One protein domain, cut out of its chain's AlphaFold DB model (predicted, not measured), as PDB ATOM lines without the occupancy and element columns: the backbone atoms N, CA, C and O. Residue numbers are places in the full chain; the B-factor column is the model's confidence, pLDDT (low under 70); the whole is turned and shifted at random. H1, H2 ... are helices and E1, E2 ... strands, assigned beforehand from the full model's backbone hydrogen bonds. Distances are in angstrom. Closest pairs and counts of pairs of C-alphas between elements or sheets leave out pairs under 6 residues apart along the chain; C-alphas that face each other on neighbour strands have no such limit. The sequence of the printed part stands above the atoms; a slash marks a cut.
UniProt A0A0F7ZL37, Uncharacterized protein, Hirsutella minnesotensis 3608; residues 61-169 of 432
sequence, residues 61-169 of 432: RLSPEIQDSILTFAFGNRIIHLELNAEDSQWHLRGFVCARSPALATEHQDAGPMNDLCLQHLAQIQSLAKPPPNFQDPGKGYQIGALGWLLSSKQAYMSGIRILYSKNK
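AT A GLANCE: This is residues 61 to 169 of the 432 residues of an uncharacterized protein of Hirsutella minnesotensis 3608 (UniProt A0A0F7ZL37). Three helices, H1, H4 and H5, pack into a small cluster at one end of the domain, and next to it a long two-stranded hairpin, E1 and E2, runs out to a tip, residues 86 to 91, that sticks out. At the other end lies a looser part: the winding stretch 98 to 117, then H2, then a loop whose residues 132 to 137 stick out, and the short H3, from which the chain returns to the helix cluster. The printed part has 109 residues, with five named helices and two named strands in the order H1, E1, E2, H2, H3, H4, H5; the sheet, E1 - E2, is antiparallel, and the class is mixed, helices and strands. It is only just compact, close to loose, with a radius of gyration of the C-alphas of 15.6 A and spans of 47 by 37 by 27 A.

IN THESE COORDINATES: Find C-alpha 64 at (198.747, 116.107, 157.449); from there H1, residues 64 to 75, runs 16.4 A. Next come E1, residues 79 to 87, 24.3 A long, and E2, residues 90 to 97, 22.7 A long. Look for C-alpha 118 at (216.384, 140.446, 173.915), where H2, residues 118 to 127, begins its 14.0 A. H3, residues 138 to 141, and H4, residues 147 to 150, are short. H5, residues 154 to 166, runs 18.3 A and ends at C-alpha 166 at (210.342, 120.366, 166.340).

HOW THE PARTS SIT: Start at H1, which touches residues 159 to 164 of H5; the closest C-alphas, of Thr 72 and Ile 163, are 6.4 A apart. The two run the same way at a steep tilt of 67 degrees, only just short of about perpendicular. E1 and E2 form a hairpin, antiparallel at 157 degrees; N 81 and O 96, 2.8 A apart, and N 90 and O 87, 2.8 A apart, are within hydrogen-bond range. H2 is apart from E1, but close to H3 without clearly touching it: the closest C-alphas, of Ile 125 and Pro 138, are 7.3 A apart. The closest C-alphas of E2 and H3, those of Val 97 and Gly 141, are 7.9 A apart. H4 is apart from H3 and touches residues 156 to 161 of H5, with the C-alphas of Leu 150 and Tyr 157 closest at 4.2 A. Each O i to N i+4 pair is within hydrogen-bond range in H1 and H2, and 8 of 9 are in H5; H3 and H4 are too short for such a pair.

THE WHOLE: The C-alphas farthest apart in the domain, those of Arg 61 and Ser 127, are 47.0 A apart. The printed part has no cut, and its one long link is E2 to H2, with 20 residues. Read the B-factor column: the mean pLDDT of the printed part is 77.2, and it falls under 70 at residues 103 to 112 and 114 to 141.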
ATOM      1  N   ARG A  61     189.736 117.345 157.759       87.88
ATOM      2  CA  ARG A  61     189.630 117.256 156.289       87.88
ATOM      3  C   ARG A  61     190.902 117.704 155.565       87.88
ATOM      4  O   ARG A  61     191.041 117.427 154.379       87.88
ATOM      5  N   LEU A  62     191.800 118.410 156.249       88.94
ATOM      6  CA  LEU A  62     193.104 118.786 155.708       88.94
ATOM      7  C   LEU A  62     194.056 117.589 155.751       88.94
ATOM      8  O   LEU A  62     194.078 116.854 156.741       88.94
ATOM      9  N   SER A  63     194.889 117.433 154.723       92.31
ATOM     10  CA  SER A  63     195.973 116.452 154.764       92.31
ATOM     11  C   SER A  63     196.999 116.818 155.855       92.31
ATOM     12  O   SER A  63     197.093 117.998 156.228       92.31
ATOM     13  N   PRO A  64     197.763 115.849 156.395       90.69
ATOM     14  CA  PRO A  64     198.747 116.107 157.449       90.69
ATOM     15  C   PRO A  64     199.755 117.207 157.090       90.69
ATOM     16  O   PRO A  64     200.118 118.010 157.944       90.69
ATOM     17  N   GLU A  65     200.142 117.304 155.820       94.38
ATOM     18  CA  GLU A  65     201.112 118.276 155.306       94.38
ATOM     19  C   GLU A  65     200.560 119.706 155.368       94.38
ATOM     20  O   GLU A  65     201.278 120.639 155.734       94.38
ATOM     21  N   ILE A  66     199.270 119.894 155.060       94.25
ATOM     22  CA  ILE A  66     198.608 121.202 155.165       94.25
ATOM     23  C   ILE A  66     198.400 121.567 156.640       94.25
ATOM     24  O   ILE A  66     198.599 122.725 157.010       94.25
ATOM     25  N   GLN A  67     198.060 120.599 157.502       92.81
ATOM     26  CA  GLN A  67     197.971 120.830 158.949       92.81
ATOM     27  C   GLN A  67     199.326 121.285 159.512       92.81
ATOM     28  O   GLN A  67     199.403 122.350 160.127       92.81
ATOM     29  N   ASP A  68     200.401 120.541 159.241       93.88
ATOM     30  CA  ASP A  68     201.757 120.885 159.678       93.88
ATOM     31  C   ASP A  68     202.219 122.235 159.108       93.88
ATOM     32  O   ASP A  68     202.850 123.012 159.826       93.88
ATOM     33  N   SER A  69     201.859 122.567 157.864       95.06
ATOM     34  CA  SER A  69     202.156 123.874 157.255       95.06
ATOM     35  C   SER A  69     201.440 125.023 157.974       95.06
ATOM     36  O   SER A  69     202.072 126.028 158.303       95.06
ATOM     37  N   ILE A  70     200.146 124.872 158.287       94.19
ATOM     38  CA  ILE A  70     199.370 125.876 159.037       94.19
ATOM     39  C   ILE A  70     199.939 126.062 160.448       94.19
ATOM     40  O   ILE A  70     200.096 127.197 160.892       94.19
ATOM     41  N   LEU A  71     200.273 124.976 161.151       94.44
ATOM     42  CA  LEU A  71     200.829 125.046 162.508       94.44
ATOM     43  C   LEU A  71     202.250 125.630 162.512       94.44
ATOM     44  O   LEU A  71     202.574 126.460 163.364       94.44
ATOM     45  N   THR A  72     203.074 125.264 161.525       94.81
ATOM     46  CA  THR A  72     204.422 125.828 161.347       94.81
ATOM     47  C   THR A  72     204.349 127.326 161.057       94.81
ATOM     48  O   THR A  72     205.106 128.091 161.643       94.81
ATOM     49  N   PHE A  73     203.399 127.777 160.235       91.19
ATOM     50  CA  PHE A  73     203.149 129.205 160.021       91.19
ATOM     51  C   PHE A  73     202.611 129.906 161.285       91.19
ATOM     52  O   PHE A  73     202.992 131.037 161.588       91.19
ATOM     53  N   ALA A  74     201.735 129.244 162.048       90.75
ATOM     54  CA  ALA A  74     201.080 129.831 163.215       90.75
ATOM     55  C   ALA A  74     202.016 130.041 164.418       90.75
ATOM     56  O   ALA A  74     201.871 131.051 165.111       90.75
ATOM     57  N   PHE A  75     202.943 129.112 164.689       92.12
ATOM     58  CA  PHE A  75     203.865 129.184 165.840       92.12
ATOM     59  C   PHE A  75     205.177 128.382 165.687       92.12
ATOM     60  O   PHE A  75     205.888 128.199 166.675       92.12
ATOM     61  N   GLY A  76     205.508 127.899 164.487       92.88
ATOM     62  CA  GLY A  76     206.817 127.319 164.159       92.88
ATOM     63  C   GLY A  76     207.788 128.345 163.559       92.88
ATOM     64  O   GLY A  76     207.441 129.510 163.367       92.88
ATOM     65  N   ASN A  77     209.003 127.896 163.233       92.19
ATOM     66  CA  ASN A  77     210.091 128.679 162.629       92.19
ATOM     67  C   ASN A  77     210.493 129.941 163.418       92.19
ATOM     68  O   ASN A  77     210.958 130.927 162.842       92.19
ATOM     69  N   ARG A  78     210.336 129.912 164.745       92.00
ATOM     70  CA  ARG A  78     210.730 130.983 165.667       92.00
ATOM     71  C   ARG A  78     211.948 130.586 166.485       92.00
ATOM     72  O   ARG A  78     212.194 129.404 166.724       92.00
ATOM     73  N   ILE A  79     212.662 131.595 166.972       91.56
ATOM     74  CA  ILE A  79     213.564 131.437 168.114       91.56
ATOM     75  C   ILE A  79     212.726 131.695 169.374       91.56
ATOM     76  O   ILE A  79     212.072 132.737 169.468       91.56
ATOM     77  N   ILE A  80     212.697 130.745 170.305       93.06
ATOM     78  CA  ILE A  80     211.949 130.810 171.567       93.06
ATOM     79  C   ILE A  80     212.958 130.840 172.711       93.06
ATOM     80  O   ILE A  80     213.710 129.886 172.886       93.06
ATOM     81  N   HIS A  81     212.967 131.911 173.496       91.75
ATOM     82  CA  HIS A  81     213.702 131.938 174.754       91.75
ATOM     83  C   HIS A  81     212.958 131.108 175.784       91.75
ATOM     84  O   HIS A  81     211.729 131.190 175.857       91.75
ATOM     85  N   LEU A  82     213.707 130.370 176.598       92.06
ATOM     86  CA  LEU A  82     213.215 129.800 177.843       92.06
ATOM     87  C   LEU A  82     214.029 130.365 179.010       92.06
ATOM     88  O   LEU A  82     215.257 130.450 178.935       92.06
ATOM     89  N   GLU A  83     213.329 130.743 180.071       87.75
ATOM     90  CA  GLU A  83     213.885 131.383 181.263       87.75
ATOM     91  C   GLU A  83     213.112 130.914 182.500       87.75
ATOM     92  O   GLU A  83     211.914 130.626 182.417       87.75
ATOM     93  N   LEU A  84     213.792 130.819 183.639       88.62
ATOM     94  CA  LEU A  84     213.152 130.585 184.930       88.62
ATOM     95  C   LEU A  84     212.950 131.929 185.616       88.62
ATOM     96  O   LEU A  84     213.905 132.669 185.816       88.62
ATOM     97  N   ASN A  85     211.711 132.228 185.995       83.38
ATOM     98  CA  ASN A  85     211.410 133.393 186.814       83.38
ATOM     99  C   ASN A  85     210.929 132.956 188.197       83.38
ATOM    100  O   ASN A  85     210.142 132.013 188.298       83.38
ATOM    101  N   ALA A  86     211.373 133.657 189.235       82.62
ATOM    102  CA  ALA A  86     210.880 133.484 190.593       82.62
ATOM    103  C   ALA A  86     209.864 134.597 190.897       82.62
ATOM    104  O   ALA A  86     210.244 135.751 191.081       82.62
ATOM    105  N   GLU A  87     208.578 134.253 190.946       81.62
ATOM    106  CA  GLU A  87     207.493 135.161 191.352       81.62
ATOM    107  C   GLU A  87     206.799 134.570 192.575       81.62
ATOM    108  O   GLU A  87     206.607 133.362 192.647       81.62
ATOM    109  N   ASP A  88     206.491 135.397 193.575       83.56
ATOM    110  CA  ASP A  88     205.820 134.983 194.818       83.56
ATOM    111  C   ASP A  88     206.445 133.747 195.507       83.56
ATOM    112  O   ASP A  88     205.771 132.920 196.118       83.56
ATOM    113  N   SER A  89     207.779 133.640 195.438       83.62
ATOM    114  CA  SER A  89     208.587 132.498 195.915       83.62
ATOM    115  C   SER A  89     208.360 131.166 195.175       83.62
ATOM    116  O   SER A  89     208.820 130.121 195.637       83.62
ATOM    117  N   GLN A  90     207.704 131.186 194.012       84.94
ATOM    118  CA  GLN A  90     207.513 130.041 193.124       84.94
ATOM    119  C   GLN A  90     208.312 130.195 191.824       84.94
ATOM    120  O   GLN A  90     208.442 131.280 191.258       84.94
ATOM    121  N   TRP A  91     208.861 129.080 191.337       84.00
ATOM    122  CA  TRP A  91     209.608 129.033 190.084       84.00
ATOM    123  C   TRP A  91     208.681 128.733 188.907       84.00
ATOM    124  O   TRP A  91     208.076 127.662 188.834       84.00
ATOM    125  N   HIS A  92     208.635 129.648 187.943       85.88
ATOM    126  CA  HIS A  92     207.847 129.522 186.723       85.88
ATOM    127  C   HIS A  92     208.757 129.475 185.495       85.88
ATOM    128  O   HIS A  92     209.541 130.392 185.246       85.88
ATOM    129  N   LEU A  93     208.607 128.429 184.677       88.75
ATOM    130  CA  LEU A  93     209.205 128.390 183.346       88.75
ATOM    131  C   LEU A  93     208.449 129.353 182.423       88.75
ATOM    132  O   LEU A  93     207.259 129.165 182.152       88.75
ATOM    133  N   ARG A  94     209.148 130.360 181.903       86.75
ATOM    134  CA  ARG A  94     208.619 131.326 180.936       86.75
ATOM    135  C   ARG A  94     209.182 131.061 179.548       86.75
ATOM    136  O   ARG A  94     210.343 130.696 179.392       86.75
ATOM    137  N   GLY A  95     208.333 131.245 178.537       88.12
ATOM    138  CA  GLY A  95     208.673 131.030 177.135       88.12
ATOM    139  C   GLY A  95     208.144 132.146 176.243       88.12
ATOM    140  O   GLY A  95     206.941 132.407 176.229       88.12
ATOM    141  N   PHE A  96     209.029 132.791 175.485       87.31
ATOM    142  CA  PHE A  96     208.684 133.934 174.635       87.31
ATOM    143  C   PHE A  96     209.488 133.952 173.328       87.31
ATOM    144  O   PHE A  96     210.562 133.365 173.216       87.31
ATOM    145  N   VAL A  97     208.948 134.606 172.303       88.19
ATOM    146  CA  VAL A  97     209.549 134.693 170.967       88.19
ATOM    147  C   VAL A  97     210.666 135.738 170.967       88.19
ATOM    148  O   VAL A  97     210.429 136.889 171.306       88.19
ATOM    149  N   CYS A  98     211.873 135.358 170.552       86.00
ATOM    150  CA  CYS A  98     213.018 136.259 170.396       86.00
ATOM    151  C   CYS A  98     212.735 137.383 169.382       86.00
ATOM    152  O   CYS A  98     212.152 137.116 168.328       86.00
ATOM    153  N   ALA A  99     213.260 138.595 169.588       79.94
ATOM    154  CA  ALA A  99     213.224 139.641 168.553       79.94
ATOM    155  C   ALA A  99     214.153 139.341 167.354       79.94
ATOM    156  O   ALA A  99     213.943 139.887 166.274       79.94
ATOM    157  N   ARG A 100     215.135 138.433 167.504       79.81
ATOM    158  CA  ARG A 100     215.920 137.861 166.388       79.81
ATOM    159  C   ARG A 100     215.137 136.838 165.558       79.81
ATOM    160  O   ARG A 100     215.617 136.400 164.516       79.81
ATOM    161  N   SER A 101     213.952 136.417 166.010       80.25
ATOM    162  CA  SER A 101     213.092 135.502 165.256       80.25
ATOM    163  C   SER A 101     212.796 136.095 163.870       80.25
ATOM    164  O   SER A 101     212.339 137.240 163.810       80.25
ATOM    165  N   PRO A 102     212.985 135.359 162.754       71.50
ATOM    166  CA  PRO A 102     212.810 135.913 161.406       71.50
ATOM    167  C   PRO A 102     211.433 136.544 161.160       71.50
ATOM    168  O   PRO A 102     211.319 137.490 160.392       71.50
ATOM    169  N   ALA A 103     210.396 136.061 161.854       66.56
ATOM    170  CA  ALA A 103     209.033 136.585 161.781       66.56
ATOM    171  C   ALA A 103     208.813 137.942 162.493       66.56
ATOM    172  O   ALA A 103     207.753 138.538 162.314       66.56
ATOM    173  N   LEU A 104     209.762 138.403 163.319       62.59
ATOM    174  CA  LEU A 104     209.687 139.657 164.091       62.59
ATOM    175  C   LEU A 104     210.845 140.628 163.809       62.59
ATOM    176  O   LEU A 104     210.757 141.803 164.159       62.59
ATOM    177  N   ALA A 105     211.945 140.146 163.234       57.88
ATOM    178  CA  ALA A 105     213.173 140.915 163.127       57.88
ATOM    179  C   ALA A 105     213.073 142.041 162.086       57.88
ATOM    180  O   ALA A 105     213.093 141.798 160.881       57.88
ATOM    181  N   THR A 106     213.033 143.282 162.572       53.78
ATOM    182  CA  THR A 106     213.157 144.503 161.759       53.78
ATOM    183  C   THR A 106     214.607 144.978 161.621       53.78
ATOM    184  O   THR A 106     214.961 145.524 160.584       53.78
ATOM    185  N   GLU A 107     215.450 144.771 162.645       53.16
ATOM    186  CA  GLU A 107     216.850 145.255 162.678       53.16
ATOM    187  C   GLU A 107     217.855 144.316 163.387       53.16
ATOM    188  O   GLU A 107     219.050 144.599 163.421       53.16
ATOM    189  N   HIS A 108     217.397 143.212 163.994       54.78
ATOM    190  CA  HIS A 108     218.210 142.373 164.894       54.78
ATOM    191  C   HIS A 108     218.526 140.965 164.356       54.78
ATOM    192  O   HIS A 108     218.988 140.113 165.112       54.78
ATOM    193  N   GLN A 109     218.298 140.712 163.064       56.06
ATOM    194  CA  GLN A 109     218.545 139.409 162.423       56.06
ATOM    195  C   GLN A 109     220.025 138.977 162.492       56.06
ATOM    196  O   GLN A 109     220.301 137.802 162.711       56.06
ATOM    197  N   ASP A 110     220.956 139.931 162.391       55.44
ATOM    198  CA  ASP A 110     222.405 139.671 162.320       55.44
ATOM    199  C   ASP A 110     223.084 139.480 163.691       55.44
ATOM    200  O   ASP A 110     224.294 139.266 163.767       55.44
ATOM    201  N   ALA A 111     222.345 139.599 164.799       62.06
ATOM    202  CA  ALA A 111     222.912 139.415 166.130       62.06
ATOM    203  C   ALA A 111     223.019 137.919 166.467       62.06
ATOM    204  O   ALA A 111     222.007 137.245 166.664       62.06
ATOM    205  N   GLY A 112     224.237 137.390 166.604       67.19
ATOM    206  CA  GLY A 112     224.433 136.065 167.191       67.19
ATOM    207  C   GLY A 112     223.934 135.991 168.647       67.19
ATOM    208  O   GLY A 112     223.807 137.021 169.315       67.19
ATOM    209  N   PRO A 113     223.681 134.785 169.189       70.44
ATOM    210  CA  PRO A 113     223.199 134.578 170.566       70.44
ATOM    211  C   PRO A 113     224.102 135.183 171.658       70.44
ATOM    212  O   PRO A 113     223.644 135.504 172.761       70.44
ATOM    213  N   MET A 114     225.390 135.387 171.366       67.75
ATOM    214  CA  MET A 114     226.295 136.100 172.268       67.75
ATOM    215  C   MET A 114     225.903 137.579 172.432       67.75
ATOM    216  O   MET A 114     226.001 138.116 173.534       67.75
ATOM    217  N   ASN A 115     225.406 138.194 171.359       66.75
ATOM    218  CA  ASN A 115     224.963 139.585 171.267       66.75
ATOM    219  C   ASN A 115     223.438 139.737 171.428       66.75
ATOM    220  O   ASN A 115     222.877 140.771 171.062       66.75
ATOM    221  N   ASP A 116     222.748 138.712 171.939       69.00
ATOM    222  CA  ASP A 116     221.294 138.734 172.080       69.00
ATOM    223  C   ASP A 116     220.846 139.695 173.191       69.00
ATOM    224  O   ASP A 116     220.805 139.361 174.379       69.00
ATOM    225  N   LEU A 117     220.490 140.909 172.774       66.56
ATOM    226  CA  LEU A 117     219.956 141.946 173.648       66.56
ATOM    227  C   LEU A 117     218.502 141.687 174.064       66.56
ATOM    228  O   LEU A 117     218.003 142.447 174.883       66.56
ATOM    229  N   CYS A 118     217.801 140.652 173.577       68.88
ATOM    230  CA  CYS A 118     216.384 140.446 173.915       68.88
ATOM    231  C   CYS A 118     216.150 140.271 175.422       68.88
ATOM    232  O   CYS A 118     215.169 140.795 175.935       68.88
ATOM    233  N   LEU A 119     217.062 139.606 176.140       64.12
ATOM    234  CA  LEU A 119     216.973 139.467 177.601       64.12
ATOM    235  C   LEU A 119     217.222 140.799 178.328       64.12
ATOM    236  O   LEU A 119     216.477 141.161 179.233       64.12
ATOM    237  N   GLN A 120     218.220 141.574 177.889       62.41
ATOM    238  CA  GLN A 120     218.493 142.904 178.451       62.41
ATOM    239  C   GLN A 120     217.338 143.873 178.169       62.41
ATOM    240  O   GLN A 120     216.907 144.614 179.050       62.41
ATOM    241  N   HIS A 121     216.800 143.827 176.949       53.91
ATOM    242  CA  HIS A 121     215.643 144.602 176.540       53.91
ATOM    243  C   HIS A 121     214.376 144.171 177.272       53.91
ATOM    244  O   HIS A 121     213.573 145.045 177.544       53.91
ATOM    245  N   LEU A 122     214.168 142.903 177.641       56.59
ATOM    246  CA  LEU A 122     212.987 142.517 178.426       56.59
ATOM    247  C   LEU A 122     213.043 143.049 179.858       56.59
ATOM    248  O   LEU A 122     212.060 143.639 180.302       56.59
ATOM    249  N   ALA A 123     214.195 142.969 180.528       53.62
ATOM    250  CA  ALA A 123     214.391 143.616 181.828       53.62
ATOM    251  C   ALA A 123     214.192 145.147 181.746       53.62
ATOM    252  O   ALA A 123     213.599 145.759 182.637       53.62
ATOM    253  N   GLN A 124     214.622 145.779 180.647       51.84
ATOM    254  CA  GLN A 124     214.377 147.204 180.390       51.84
ATOM    255  C   GLN A 124     212.914 147.505 180.026       51.84
ATOM    256  O   GLN A 124     212.364 148.487 180.497       51.84
ATOM    257  N   ILE A 125     212.241 146.671 179.237       49.78
ATOM    258  CA  ILE A 125     210.842 146.848 178.816       49.78
ATOM    259  C   ILE A 125     209.882 146.647 179.994       49.78
ATOM    260  O   ILE A 125     208.877 147.345 180.076       49.78
ATOM    261  N   GLN A 126     210.195 145.739 180.922       50.56
ATOM    262  CA  GLN A 126     209.440 145.556 182.166       50.56
ATOM    263  C   GLN A 126     209.619 146.729 183.145       50.56
ATOM    264  O   GLN A 126     208.707 147.018 183.913       50.56
ATOM    265  N   SER A 127     210.764 147.423 183.112       46.91
ATOM    266  CA  SER A 127     211.046 148.586 183.972       46.91
ATOM    267  C   SER A 127     210.719 149.943 183.328       46.91
ATOM    268  O   SER A 127     210.532 150.937 184.032       46.91
ATOM    269  N   LEU A 128     210.590 150.011 182.000       39.38
ATOM    270  CA  LEU A 128     210.169 151.201 181.268       39.38
ATOM    271  C   LEU A 128     208.640 151.270 181.187       39.38
ATOM    272  O   LEU A 128     208.003 150.548 180.426       39.38
ATOM    273  N   ALA A 129     208.055 152.250 181.877       39.69
ATOM    274  CA  ALA A 129     206.611 152.518 181.876       39.69
ATOM    275  C   ALA A 129     205.998 152.854 180.493       39.69
ATOM    276  O   ALA A 129     204.791 153.081 180.395       39.69
ATOM    277  N   LYS A 130     206.807 152.925 179.424       38.97
ATOM    278  CA  LYS A 130     206.357 153.023 178.029       38.97
ATOM    279  C   LYS A 130     207.257 152.172 177.118       38.97
ATOM    280  O   LYS A 130     208.474 152.362 177.160       38.97
ATOM    281  N   PRO A 131     206.692 151.302 176.260       41.09
ATOM    282  CA  PRO A 131     207.454 150.614 175.220       41.09
ATOM    283  C   PRO A 131     208.030 151.598 174.188       41.09
ATOM    284  O   PRO A 131     207.543 152.730 174.074       41.09
ATOM    285  N   PRO A 132     209.001 151.162 173.362       45.69
ATOM    286  CA  PRO A 132     209.378 151.886 172.151       45.69
ATOM    287  C   PRO A 132     208.134 152.188 171.294       45.69
ATOM    288  O   PRO A 132     207.277 151.312 171.163       45.69
ATOM    289  N   PRO A 133     208.023 153.367 170.655       43.59
ATOM    290  CA  PRO A 133     206.784 153.817 170.001       43.59
ATOM    291  C   PRO A 133     206.285 152.920 168.850       43.59
ATOM    292  O   PRO A 133     205.120 153.010 168.469       43.59
ATOM    293  N   ASN A 134     207.136 152.029 168.332       48.47
ATOM    294  CA  ASN A 134     206.792 151.058 167.289       48.47
ATOM    295  C   ASN A 134     206.290 149.707 167.852       48.47
ATOM    296  O   ASN A 134     205.728 148.906 167.110       48.47
ATOM    297  N   PHE A 135     206.454 149.450 169.155       47.88
ATOM    298  CA  PHE A 135     205.940 148.267 169.855       47.88
ATOM    299  C   PHE A 135     204.624 148.615 170.562       47.88
ATOM    300  O   PHE A 135     204.594 148.886 171.759       47.88
ATOM    301  N   GLN A 136     203.516 148.600 169.811       45.59
ATOM    302  CA  GLN A 136     202.191 148.994 170.326       45.59
ATOM    303  C   GLN A 136     201.636 148.104 171.451       45.59
ATOM    304  O   GLN A 136     200.686 148.508 172.114       45.59
ATOM    305  N   ASP A 137     202.228 146.934 171.701       49.50
ATOM    306  CA  ASP A 137     202.093 146.238 172.979       49.50
ATOM    307  C   ASP A 137     203.315 145.319 173.209       49.50
ATOM    308  O   ASP A 137     203.446 144.288 172.531       49.50
ATOM    309  N   PRO A 138     204.231 145.665 174.138       47.72
ATOM    310  CA  PRO A 138     205.431 144.877 174.406       47.72
ATOM    311  C   PRO A 138     205.102 143.504 174.999       47.72
ATOM    312  O   PRO A 138     205.880 142.571 174.831       47.72
ATOM    313  N   GLY A 139     203.945 143.343 175.647       51.22
ATOM    314  CA  GLY A 139     203.501 142.065 176.194       51.22
ATOM    315  C   GLY A 139     202.922 141.122 175.137       51.22
ATOM    316  O   GLY A 139     202.886 139.913 175.366       51.22
ATOM    317  N   LYS A 140     202.474 141.632 173.977       55.78
ATOM    318  CA  LYS A 140     201.840 140.820 172.916       55.78
ATOM    319  C   LYS A 140     202.799 140.387 171.808       55.78
ATOM    320  O   LYS A 140     202.664 139.267 171.319       55.78
ATOM    321  N   GLY A 141     203.772 141.221 171.427       59.62
ATOM    322  CA  GLY A 141     204.698 140.918 170.319       59.62
ATOM    323  C   GLY A 141     205.552 139.659 170.529       59.62
ATOM    324  O   GLY A 141     205.907 138.981 169.570       59.62
ATOM    325  N   TYR A 142     205.824 139.315 171.789       71.62
ATOM    326  CA  TYR A 142     206.709 138.219 172.189       71.62
ATOM    327  C   TYR A 142     205.944 136.928 172.540       71.62
ATOM    328  O   TYR A 142     206.549 135.930 172.936       71.62
ATOM    329  N   GLN A 143     204.615 136.894 172.390       80.38
ATOM    330  CA  GLN A 143     203.822 135.705 172.714       80.38
ATOM    331  C   GLN A 143     203.944 134.628 171.631       80.38
ATOM    332  O   GLN A 143     203.786 134.878 170.437       80.38
ATOM    333  N   ILE A 144     204.125 133.374 172.055       86.31
ATOM    334  CA  ILE A 144     204.081 132.221 171.141       86.31
ATOM    335  C   ILE A 144     202.674 132.086 170.526       86.31
ATOM    336  O   ILE A 144     202.536 131.781 169.343       86.31
ATOM    337  N   GLY A 145     201.620 132.335 171.314       86.12
ATOM    338  CA  GLY A 145     200.221 132.273 170.867       86.12
ATOM    339  C   GLY A 145     199.644 130.857 170.717       86.12
ATOM    340  O   GLY A 145     198.475 130.711 170.365       86.12
ATOM    341  N   ALA A 146     200.426 129.812 171.016       91.50
ATOM    342  CA  ALA A 146     200.022 128.414 170.851       91.50
ATOM    343  C   ALA A 146     199.023 127.908 171.913       91.50
ATOM    344  O   ALA A 146     198.282 126.969 171.638       91.50
ATOM    345  N   LEU A 147     198.962 128.509 173.111       89.88
ATOM    346  CA  LEU A 147     198.204 127.956 174.246       89.88
ATOM    347  C   LEU A 147     196.714 127.734 173.929       89.88
ATOM    348  O   LEU A 147     196.199 126.637 174.130       89.88
ATOM    349  N   GLY A 148     196.039 128.726 173.340       90.62
ATOM    350  CA  GLY A 148     194.631 128.595 172.943       90.62
ATOM    351  C   GLY A 148     194.382 127.559 171.837       90.62
ATOM    352  O   GLY A 148     193.268 127.061 171.710       90.62
ATOM    353  N   TRP A 149     195.406 127.198 171.052       91.44
ATOM    354  CA  TRP A 149     195.328 126.066 170.124       91.44
ATOM    355  C   TRP A 149     195.482 124.737 170.873       91.44
ATOM    356  O   TRP A 149     194.633 123.858 170.734       91.44
ATOM    357  N   LEU A 150     196.518 124.612 171.709       93.12
ATOM    358  CA  LEU A 150     196.828 123.399 172.474       93.12
ATOM    359  C   LEU A 150     195.685 122.988 173.419       93.12
ATOM    360  O   LEU A 150     195.401 121.800 173.539       93.12
ATOM    361  N   LEU A 151     194.993 123.955 174.028       93.44
ATOM    362  CA  LEU A 151     193.847 123.712 174.914       93.44
ATOM    363  C   LEU A 151     192.530 123.423 174.166       93.44
ATOM    364  O   LEU A 151     191.550 123.034 174.792       93.44
ATOM    365  N   SER A 152     192.478 123.588 172.838       92.19
ATOM    366  CA  SER A 152     191.217 123.465 172.086       92.19
ATOM    367  C   SER A 152     190.736 122.017 171.911       92.19
ATOM    368  O   SER A 152     189.540 121.777 171.776       92.19
ATOM    369  N   SER A 153     191.653 121.040 171.880       90.81
ATOM    370  CA  SER A 153     191.341 119.601 171.854       90.81
ATOM    371  C   SER A 153     192.600 118.742 172.013       90.81
ATOM    372  O   SER A 153     193.703 119.173 171.681       90.81
ATOM    373  N   LYS A 154     192.433 117.462 172.380       90.62
ATOM    374  CA  LYS A 154     193.527 116.466 172.404       90.62
ATOM    375  C   LYS A 154     194.279 116.358 171.065       90.62
ATOM    376  O   LYS A 154     195.498 116.228 171.061       90.62
ATOM    377  N   GLN A 155     193.579 116.451 169.930       88.12
ATOM    378  CA  GLN A 155     194.212 116.402 168.604       88.12
ATOM    379  C   GLN A 155     195.033 117.667 168.317       88.12
ATOM    380  O   GLN A 155     196.135 117.577 167.773       88.12
ATOM    381  N   ALA A 156     194.514 118.839 168.694       91.25
ATOM    382  CA  ALA A 156     195.223 120.109 168.570       91.25
ATOM    383  C   ALA A 156     196.467 120.154 169.473       91.25
ATOM    384  O   ALA A 156     197.518 120.609 169.026       91.25
ATOM    385  N   TYR A 157     196.382 119.589 170.684       93.19
ATOM    386  CA  TYR A 157     197.537 119.348 171.546       93.19
ATOM    387  C   TYR A 157     198.575 118.453 170.857       93.19
ATOM    388  O   TYR A 157     199.694 118.901 170.642       93.19
ATOM    389  N   MET A 158     198.218 117.227 170.449       91.25
ATOM    390  CA  MET A 158     199.177 116.261 169.884       91.25
ATOM    391  C   MET A 158     199.877 116.771 168.614       91.25
ATOM    392  O   MET A 158     201.091 116.632 168.476       91.25
ATOM    393  N   SER A 159     199.129 117.389 167.696       90.94
ATOM    394  CA  SER A 159     199.696 117.989 166.478       90.94
ATOM    395  C   SER A 159     200.515 119.248 166.784       90.94
ATOM    396  O   SER A 159     201.644 119.394 166.310       90.94
ATOM    397  N   GLY A 160     199.978 120.143 167.617       94.44
ATOM    398  CA  GLY A 160     200.588 121.431 167.916       94.44
ATOM    399  C   GLY A 160     201.840 121.331 168.778       94.44
ATOM    400  O   GLY A 160     202.824 122.001 168.480       94.44
ATOM    401  N   ILE A 161     201.855 120.472 169.799       94.94
ATOM    402  CA  ILE A 161     203.004 120.323 170.702       94.94
ATOM    403  C   ILE A 161     204.222 119.774 169.944       94.94
ATOM    404  O   ILE A 161     205.329 120.283 170.104       94.94
ATOM    405  N   ARG A 162     204.006 118.824 169.021       95.19
ATOM    406  CA  ARG A 162     205.046 118.295 168.129       95.19
ATOM    407  C   ARG A 162     205.668 119.400 167.275       95.19
ATOM    408  O   ARG A 162     206.890 119.486 167.187       95.19
ATOM    409  N   ILE A 163     204.849 120.256 166.661       95.94
ATOM    410  CA  ILE A 163     205.333 121.381 165.845       95.94
ATOM    411  C   ILE A 163     206.041 122.433 166.707       95.94
ATOM    412  O   ILE A 163     207.100 122.919 166.312       95.94
ATOM    413  N   LEU A 164     205.515 122.729 167.900       95.50
ATOM    414  CA  LEU A 164     206.099 123.704 168.821       95.50
ATOM    415  C   LEU A 164     207.535 123.332 169.219       95.50
ATOM    416  O   LEU A 164     208.386 124.217 169.228       95.50
ATOM    417  N   TYR A 165     207.816 122.054 169.490       96.62
ATOM    418  CA  TYR A 165     209.172 121.602 169.825       96.62
ATOM    419  C   TYR A 165     210.061 121.331 168.596       96.62
ATOM    420  O   TYR A 165     211.245 121.648 168.630       96.62
ATOM    421  N   SER A 166     209.519 120.799 167.492       96.75
ATOM    422  CA  SER A 166     210.342 120.366 166.340       96.75
ATOM    423  C   SER A 166     210.617 121.410 165.264       96.75
ATOM    424  O   SER A 166     211.531 121.213 164.459       96.75
ATOM    425  N   LYS A 167     209.841 122.500 165.213       96.69
ATOM    426  CA  LYS A 167     209.989 123.562 164.201       96.69
ATOM    427  C   LYS A 167     210.539 124.870 164.758       96.69
ATOM    428  O   LYS A 167     210.738 125.801 163.986       96.69
ATOM    429  N   ASN A 168     210.784 124.962 166.060       96.44
ATOM    430  CA  ASN A 168     211.372 126.144 166.683       96.44
ATOM    431  C   ASN A 168     212.808 125.880 167.128       96.44
ATOM    432  O   ASN A 168     213.206 124.736 167.344       96.44
ATOM    433  N   LYS A 169     213.575 126.960 167.262       95.75
ATOM    434  CA  LYS A 169     214.897 126.951 167.876       95.75
ATOM    435  C   LYS A 169     214.772 127.453 169.313       95.75
ATOM    436  O   LYS A 169     214.269 128.554 169.517       95.75
TER     437      LYS A 169